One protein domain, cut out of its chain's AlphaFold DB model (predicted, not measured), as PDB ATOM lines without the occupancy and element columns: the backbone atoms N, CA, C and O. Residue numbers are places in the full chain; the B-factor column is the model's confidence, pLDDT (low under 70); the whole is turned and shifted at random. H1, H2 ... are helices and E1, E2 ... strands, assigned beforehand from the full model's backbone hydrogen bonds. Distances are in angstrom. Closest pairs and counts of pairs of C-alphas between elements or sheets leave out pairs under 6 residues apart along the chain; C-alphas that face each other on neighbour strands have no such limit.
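This is residues 16 to 71 of the 74 residues of an uncharacterized protein of Lokiarchaeum sp. (strain GC14_75) (UniProt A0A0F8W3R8). Picture a small head made of two helices, H1 and H2, set nearly at right angles, together with a long loop, residues 32 to 50, that winds from the end of H1 to the start of H2. From this head a two-stranded hairpin, E1 and E2, reaches away as an arm, and its residues 63 to 68 stick out. The 56 printed residues hold H1, H2, E1 and E2 in that order; the class is mixed, helices and strands, with 27 residues, under half, in named elements. The two strands form one antiparallel sheet, order E1 - E2. The whole is only just compact, close to loose, with a radius of gyration of the C-alphas of 12.2 A and spans of 35 by 30 by 21 A.

Start at Pro 16 and go on to C-alpha 20 at (-36.499, 15.983, 23.540), where H1 begins; it covers residues 20 to 31 and measures 16.3 A from first to last C-alpha. Residues 32 to 50 then bear no named element. Find C-alpha 51 at (-19.091, 26.040, 23.790), where H2 begins; it covers residues 51 to 57, 10.0 A long. E1 follows as residues 61 to 64, 9.7 A long, and E2 as residues 67 to 70, also 9.7 A long, with C-alpha 70 at (-35.834, 36.582, 25.166).

Look first at H1 and H2, which are close but not clearly touching: their closest C-alphas, those of Ala 28 and His 57, are 7.9 A apart. Their lines are about perpendicular, at 79 degrees. In both helices every O i to N i+4 pair is within hydrogen-bond range. Inside the long stretch after H1, residues 35 to 36 form a short parallel pairing with residues 58 to 59, which follow H2. Go on to E1 and E2, a hairpin of antiparallel neighbours with 161 degrees between their directions. C-alphas 61 and 70 face each other at 4.3 A; N 62 and O 69 are within hydrogen-bond range at 2.9 A, as are N 67 and O 64 at 3.0 A. H1 is apart from E1 and from E2, and H2 is apart from E2.

The two C-alphas farthest apart are those of Glu 46 and Thr 65, 36.2 A; those of Pro 16 and Tyr 71, the first and last printed, are 30.8 A apart. The printed part has no cut. The link from H1 to H2 is long, with 19 residues; those from H2 to E1 and from E1 to E2 are tight, with 3 and 2 residues. Residues 63 to 68 stand free, with no C-alpha 8 or more apart along the chain within 10 A. The mean pLDDT of the printed part of this predicted model is 95.9, and no printed residue is under 70.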
ATOM      1  N   PRO A  16     -40.660   8.326  22.150       92.81
ATOM      2  CA  PRO A  16     -40.410   7.908  23.536       92.81
ATOM      3  C   PRO A  16     -38.983   7.413  23.824       92.81
ATOM      4  O   PRO A  16     -38.586   7.314  24.979       92.81
ATOM      5  N   LYS A  17     -38.222   7.056  22.782       94.56
ATOM      6  CA  LYS A  17     -36.841   6.556  22.879       94.56
ATOM      7  C   LYS A  17     -35.775   7.646  22.723       94.56
ATOM      8  O   LYS A  17     -34.594   7.332  22.816       94.56
ATOM      9  N   ILE A  18     -36.166   8.880  22.412       92.12
ATOM     10  CA  ILE A  18     -35.253   9.992  22.131       92.12
ATOM     11  C   ILE A  18     -35.595  11.129  23.089       92.12
ATOM     12  O   ILE A  18     -36.726  11.610  23.097       92.12
ATOM     13  N   ALA A  19     -34.615  11.576  23.872       93.88
ATOM     14  CA  ALA A  19     -34.783  12.755  24.712       93.88
ATOM     15  C   ALA A  19     -35.109  13.982  23.844       93.88
ATOM     16  O   ALA A  19     -34.492  14.195  22.795       93.88
ATOM     17  N   ALA A  20     -36.078  14.792  24.277       95.06
ATOM     18  CA  ALA A  20     -36.499  15.983  23.540       95.06
ATOM     19  C   ALA A  20     -35.331  16.959  23.311       95.06
ATOM     20  O   ALA A  20     -35.224  17.535  22.230       95.06
ATOM     21  N   ASP A  21     -34.414  17.055  24.275       95.38
ATOM     22  CA  ASP A  21     -33.224  17.903  24.191       95.38
ATOM     23  C   ASP A  21     -32.313  17.496  23.031       95.38
ATOM     24  O   ASP A  21     -31.866  18.352  22.271       95.38
ATOM     25  N   ILE A  22     -32.101  16.189  22.826       96.06
ATOM     26  CA  ILE A  22     -31.307  15.678  21.700       96.06
ATOM     27  C   ILE A  22     -31.961  16.085  20.379       96.06
ATOM     28  O   ILE A  22     -31.283  16.574  19.476       96.06
ATOM     29  N   LEU A  23     -33.282  15.919  20.258       95.88
ATOM     30  CA  LEU A  23     -34.007  16.299  19.044       95.88
ATOM     31  C   LEU A  23     -33.901  17.808  18.776       95.88
ATOM     32  O   LEU A  23     -33.675  18.214  17.633       95.88
ATOM     33  N   MET A  24     -34.036  18.626  19.819       96.75
ATOM     34  CA  MET A  24     -33.917  20.079  19.754       96.75
ATOM     35  C   MET A  24     -32.508  20.513  19.324       96.75
ATOM     36  O   MET A  24     -32.378  21.267  18.360       96.75
ATOM     37  N   ILE A  25     -31.459  19.989  19.972       97.50
ATOM     38  CA  ILE A  25     -30.053  20.297  19.660       97.50
ATOM     39  C   ILE A  25     -29.725  19.905  18.217       97.50
ATOM     40  O   ILE A  25     -29.227  20.724  17.447       97.50
ATOM     41  N   MET A  26     -30.057  18.676  17.816       96.81
ATOM     42  CA  MET A  26     -29.775  18.183  16.464       96.81
ATOM     43  C   MET A  26     -30.521  18.979  15.389       96.81
ATOM     44  O   MET A  26     -29.981  19.216  14.308       96.81
ATOM     45  N   THR A  27     -31.753  19.408  15.674       96.25
ATOM     46  CA  THR A  27     -32.529  20.254  14.756       96.25
ATOM     47  C   THR A  27     -31.884  21.628  14.605       96.25
ATOM     48  O   THR A  27     -31.727  22.089  13.476       96.25
ATOM     49  N   ALA A  28     -31.454  22.239  15.710       97.38
ATOM     50  CA  ALA A  28     -30.774  23.530  15.698       97.38
ATOM     51  C   ALA A  28     -29.452  23.492  14.928       97.38
ATOM     52  O   ALA A  28     -29.199  24.375  14.116       97.38
ATOM     53  N   ILE A  29     -28.656  22.434  15.105       97.81
ATOM     54  CA  ILE A  29     -27.424  22.221  14.330       97.81
ATOM     55  C   ILE A  29     -27.746  22.068  12.840       97.81
ATOM     56  O   ILE A  29     -27.112  22.691  11.995       97.81
ATOM     57  N   LYS A  30     -28.731  21.229  12.500       97.88
ATOM     58  CA  LYS A  30     -29.064  20.918  11.103       97.88
ATOM     59  C   LYS A  30     -29.624  22.120  10.342       97.88
ATOM     60  O   LYS A  30     -29.410  22.216   9.136       97.88
ATOM     61  N   LEU A  31     -30.403  22.961  11.016       97.19
ATOM     62  CA  LEU A  31     -31.107  24.092  10.411       97.19
ATOM     63  C   LEU A  31     -30.431  25.442  10.672       97.19
ATOM     64  O   LEU A  31     -30.961  26.447  10.210       97.19
ATOM     65  N   ASP A  32     -29.306  25.457  11.391       96.06
ATOM     66  CA  ASP A  32     -28.581  26.668  11.797       96.06
ATOM     67  C   ASP A  32     -29.511  27.690  12.477       96.06
ATOM     68  O   ASP A  32     -29.682  28.826  12.033       96.06
ATOM     69  N   CYS A  33     -30.218  27.243  13.524       96.44
ATOM     70  CA  CYS A  33     -31.242  28.044  14.194       96.44
ATOM     71  C   CYS A  33     -31.078  28.116  15.718       96.44
ATOM     72  O   CYS A  33     -30.322  27.369  16.337       96.44
ATOM     73  N   LEU A  34     -31.793  29.064  16.327       97.56
ATOM     74  CA  LEU A  34     -31.700  29.357  17.755       97.56
ATOM     75  C   LEU A  34     -32.436  28.317  18.609       97.56
ATOM     76  O   LEU A  34     -33.520  27.848  18.258       97.56
ATOM     77  N   ILE A  35     -31.883  28.034  19.786       97.44
ATOM     78  CA  ILE A  35     -32.494  27.213  20.831       97.44
ATOM     79  C   ILE A  35     -32.961  28.135  21.952       97.44
ATOM     80  O   ILE A  35     -32.140  28.721  22.653       97.44
ATOM     81  N   VAL A  36     -34.271  28.230  22.171       97.62
ATOM     82  CA  VAL A  36     -34.827  28.997  23.293       97.62
ATOM     83  C   VAL A  36     -34.917  28.096  24.525       97.62
ATOM     84  O   VAL A  36     -35.794  27.239  24.605       97.62
ATOM     85  N   THR A  37     -33.985  28.252  25.466       97.06
ATOM     86  CA  THR A  37     -33.927  27.467  26.709       97.06
ATOM     87  C   THR A  37     -33.088  28.168  27.776       97.06
ATOM     88  O   THR A  37     -32.094  28.827  27.466       97.06
ATOM     89  N   ASN A  38     -33.460  27.977  29.044       96.88
ATOM     90  CA  ASN A  38     -32.665  28.399  30.201       96.88
ATOM     91  C   ASN A  38     -31.693  27.315  30.687       96.88
ATOM     92  O   ASN A  38     -30.836  27.594  31.526       96.88
ATOM     93  N   ASP A  39     -31.796  26.093  30.159       95.44
ATOM     94  CA  ASP A  39     -30.851  25.026  30.471       95.44
ATOM     95  C   ASP A  39     -29.468  25.332  29.866       95.44
ATOM     96  O   ASP A  39     -29.330  25.900  28.779       95.44
ATOM     97  N   ASN A  40     -28.414  24.952  30.578       93.06
ATOM     98  CA  ASN A  40     -27.044  24.968  30.079       93.06
ATOM     99  C   ASN A  40     -26.718  23.773  29.171       93.06
ATOM    100  O   ASN A  40     -25.650  23.782  28.563       93.06
ATOM    101  N   LEU A  41     -27.607  22.775  29.068       95.19
ATOM    102  CA  LEU A  41     -27.457  21.569  28.241       95.19
ATOM    103  C   LEU A  41     -26.143  20.821  28.532       95.19
ATOM    104  O   LEU A  41     -25.536  20.208  27.654       95.19
ATOM    105  N   GLY A  42     -25.687  20.893  29.787       91.44
ATOM    106  CA  GLY A  42     -24.374  20.402  30.205       91.44
ATOM    107  C   GLY A  42     -24.207  18.886  30.077       91.44
ATOM    108  O   GLY A  42     -23.078  18.418  29.953       91.44
ATOM    109  N   GLU A  43     -25.309  18.140  30.066       94.00
ATOM    110  CA  GLU A  43     -25.339  16.682  29.889       94.00
ATOM    111  C   GLU A  43     -25.100  16.256  28.430       94.00
ATOM    112  O   GLU A  43     -24.722  15.119  28.170       94.00
ATOM    113  N   TYR A  44     -25.247  17.178  27.472       95.62
ATOM    114  CA  TYR A  44     -25.198  16.898  26.033       95.62
ATOM    115  C   TYR A  44     -23.954  17.476  25.346       95.62
ATOM    116  O   TYR A  44     -23.944  17.688  24.132       95.62
ATOM    117  N   LYS A  45     -22.879  17.726  26.103       94.06
ATOM    118  CA  LYS A  45     -21.627  18.306  25.578       94.06
ATOM    119  C   LYS A  45     -21.046  17.541  24.389       94.06
ATOM    120  O   LYS A  45     -20.440  18.162  23.528       94.06
ATOM    121  N   GLU A  46     -21.243  16.225  24.328       95.25
ATOM    122  CA  GLU A  46     -20.709  15.371  23.259       95.25
ATOM    123  C   GLU A  46     -21.350  15.628  21.886       95.25
ATOM    124  O   GLU A  46     -20.717  15.379  20.864       95.25
ATOM    125  N   ILE A  47     -22.591  16.132  21.848       96.44
ATOM    126  CA  ILE A  47     -23.309  16.427  20.595       96.44
ATOM    127  C   ILE A  47     -23.311  17.918  20.244       96.44
ATOM    128  O   ILE A  47     -23.679  18.295  19.133       96.44
ATOM    129  N   ILE A  48     -22.908  18.775  21.181       97.19
ATOM    130  CA  ILE A  48     -22.811  20.219  20.977       97.19
ATOM    131  C   ILE A  48     -21.484  20.520  20.257       97.19
ATOM    132  O   ILE A  48     -20.429  20.173  20.786       97.19
ATOM    133  N   PRO A  49     -21.487  21.207  19.096       96.50
ATOM    134  CA  PRO A  49     -20.275  21.402  18.293       96.50
ATOM    135  C   PRO A  49     -19.127  22.096  19.037       96.50
ATOM    136  O   PRO A  49     -17.960  21.777  18.831       96.50
ATOM    137  N   SER A  50     -19.451  23.089  19.868       96.19
ATOM    138  CA  SER A  50     -18.505  23.776  20.751       96.19
ATOM    139  C   SER A  50     -19.243  24.635  21.780       96.19
ATOM    140  O   SER A  50     -20.408  24.992  21.591       96.19
ATOM    141  N   GLU A  51     -18.549  25.056  22.841       94.81
ATOM    142  CA  GLU A  51     -19.091  26.040  23.790       94.81
ATOM    143  C   GLU A  51     -19.417  27.384  23.124       94.81
ATOM    144  O   GLU A  51     -20.370  28.056  23.515       94.81
ATOM    145  N   PHE A  52     -18.639  27.780  22.111       95.75
ATOM    146  CA  PHE A  52     -18.904  28.994  21.341       95.75
ATOM    147  C   PHE A  52     -20.207  28.871  20.547       95.75
ATOM    148  O   PHE A  52     -21.040  29.769  20.623       95.75
ATOM    149  N   TRP A  53     -20.412  27.741  19.860       96.06
ATOM    150  CA  TRP A  53     -21.661  27.462  19.146       96.06
ATOM    151  C   TRP A  53     -22.861  27.520  20.093       96.06
ATOM    152  O   TRP A  53     -23.849  28.190  19.808       96.06
ATOM    153  N   LEU A  54     -22.747  26.899  21.271       95.69
ATOM    154  CA  LEU A  54     -23.822  26.931  22.260       95.69
ATOM    155  C   LEU A  54     -24.135  28.362  22.713       95.69
ATOM    156  O   LEU A  54     -25.303  28.726  22.815       95.69
ATOM    157  N   LYS A  55     -23.111  29.189  22.952       95.06
ATOM    158  CA  LYS A  55     -23.300  30.602  23.310       95.06
ATOM    159  C   LYS A  55     -23.958  31.415  22.197       95.06
ATOM    160  O   LYS A  55     -24.723  32.312  22.522       95.06
ATOM    161  N   SER A  56     -23.674  31.121  20.928       96.31
ATOM    162  CA  SER A  56     -24.250  31.851  19.794       96.31
ATOM    163  C   SER A  56     -25.633  31.356  19.364       96.31
ATOM    164  O   SER A  56     -26.318  32.066  18.636       96.31
ATOM    165  N   HIS A  57     -26.064  30.173  19.815       96.75
ATOM    166  CA  HIS A  57     -27.352  29.583  19.428       96.75
ATOM    167  C   HIS A  57     -28.359  29.521  20.576       96.75
ATOM    168  O   HIS A  57     -29.565  29.519  20.331       96.75
ATOM    169  N   ARG A  58     -27.904  29.478  21.831       96.88
ATOM    170  CA  ARG A  58     -28.794  29.414  22.990       96.88
ATOM    171  C   ARG A  58     -29.311  30.799  23.371       96.88
ATOM    172  O   ARG A  58     -28.542  31.690  23.719       96.88
ATOM    173  N   VAL A  59     -30.630  30.921  23.408       97.94
ATOM    174  CA  VAL A  59     -31.382  32.112  23.794       97.94
ATOM    175  C   VAL A  59     -32.057  31.851  25.145       97.94
ATOM    176  O   VAL A  59     -33.058  31.127  25.191       97.94
ATOM    177  N   PRO A  60     -31.541  32.405  26.254       97.06
ATOM    178  CA  PRO A  60     -32.250  32.368  27.524       97.06
ATOM    179  C   PRO A  60     -33.451  33.319  27.497       97.06
ATOM    180  O   PRO A  60     -33.538  34.232  26.664       97.06
ATOM    181  N   PHE A  61     -34.379  33.111  28.423       97.50
ATOM    182  CA  PHE A  61     -35.597  33.898  28.532       97.50
ATOM    183  C   PHE A  61     -36.067  34.052  29.978       97.50
ATOM    184  O   PHE A  61     -35.843  33.177  30.811       97.50
ATOM    185  N   ASP A  62     -36.804  35.127  30.243       97.88
ATOM    186  CA  ASP A  62     -37.546  35.325  31.485       97.88
ATOM    187  C   ASP A  62     -39.048  35.399  31.206       97.88
ATOM    188  O   ASP A  62     -39.486  35.857  30.146       97.88
ATOM    189  N   ILE A  63     -39.837  34.987  32.198       96.50
ATOM    190  CA  ILE A  63     -41.284  35.204  32.229       96.50
ATOM    191  C   ILE A  63     -41.562  36.158  33.386       96.50
ATOM    192  O   ILE A  63     -41.437  35.780  34.552       96.50
ATOM    193  N   ILE A  64     -41.892  37.408  33.066       95.12
ATOM    194  CA  ILE A  64     -42.164  38.448  34.062       95.12
ATOM    195  C   ILE A  64     -43.618  38.853  33.911       95.12
ATOM    196  O   ILE A  64     -43.994  39.456  32.903       95.12
ATOM    197  N   THR A  65     -44.435  38.558  34.927       92.12
ATOM    198  CA  THR A  65     -45.900  38.697  34.844       92.12
ATOM    199  C   THR A  65     -46.426  37.942  33.617       92.12
ATOM    200  O   THR A  65     -46.336  36.718  33.609       92.12
ATOM    201  N   ASP A  66     -46.872  38.644  32.575       93.31
ATOM    202  CA  ASP A  66     -47.427  38.062  31.345       93.31
ATOM    203  C   ASP A  66     -46.525  38.277  30.111       93.31
ATOM    204  O   ASP A  66     -46.947  38.060  28.975       93.31
ATOM    205  N   GLU A  67     -45.276  38.715  30.308       95.94
ATOM    206  CA  GLU A  67     -44.330  38.959  29.217       95.94
ATOM    207  C   GLU A  67     -43.269  37.862  29.111       95.94
ATOM    208  O   GLU A  67     -42.552  37.570  30.070       95.94
ATOM    209  N   PHE A  68     -43.122  37.315  27.902       96.56
ATOM    210  CA  PHE A  68     -42.036  36.410  27.530       96.56
ATOM    211  C   PHE A  68     -40.886  37.213  26.915       96.56
ATOM    212  O   PHE A  68     -40.990  37.699  25.785       96.56
ATOM    213  N   ARG A  69     -39.789  37.378  27.662       97.06
ATOM    214  CA  ARG A  69     -38.633  38.184  27.245       97.06
ATOM    215  C   ARG A  69     -37.465  37.277  26.890       97.06
ATOM    216  O   ARG A  69     -36.986  36.549  27.748       97.06
ATOM    217  N   ILE A  70     -36.995  37.343  25.646       96.62
ATOM    218  CA  ILE A  70     -35.834  36.582  25.166       96.62
ATOM    219  C   ILE A  70     -34.586  37.460  25.083       96.62
ATOM    220  O   ILE A  70     -34.674  38.642  24.744       96.62
ATOM    221  N   TYR A  71     -33.418  36.868  25.323       95.19
ATOM    222  CA  TYR A  71     -32.134  37.562  25.236       95.19
ATOM    223  C   TYR A  71     -31.303  36.979  24.097       95.19
ATOM    224  O   TYR A  71     -30.662  35.939  24.246       95.19
TER     225      TYR A  71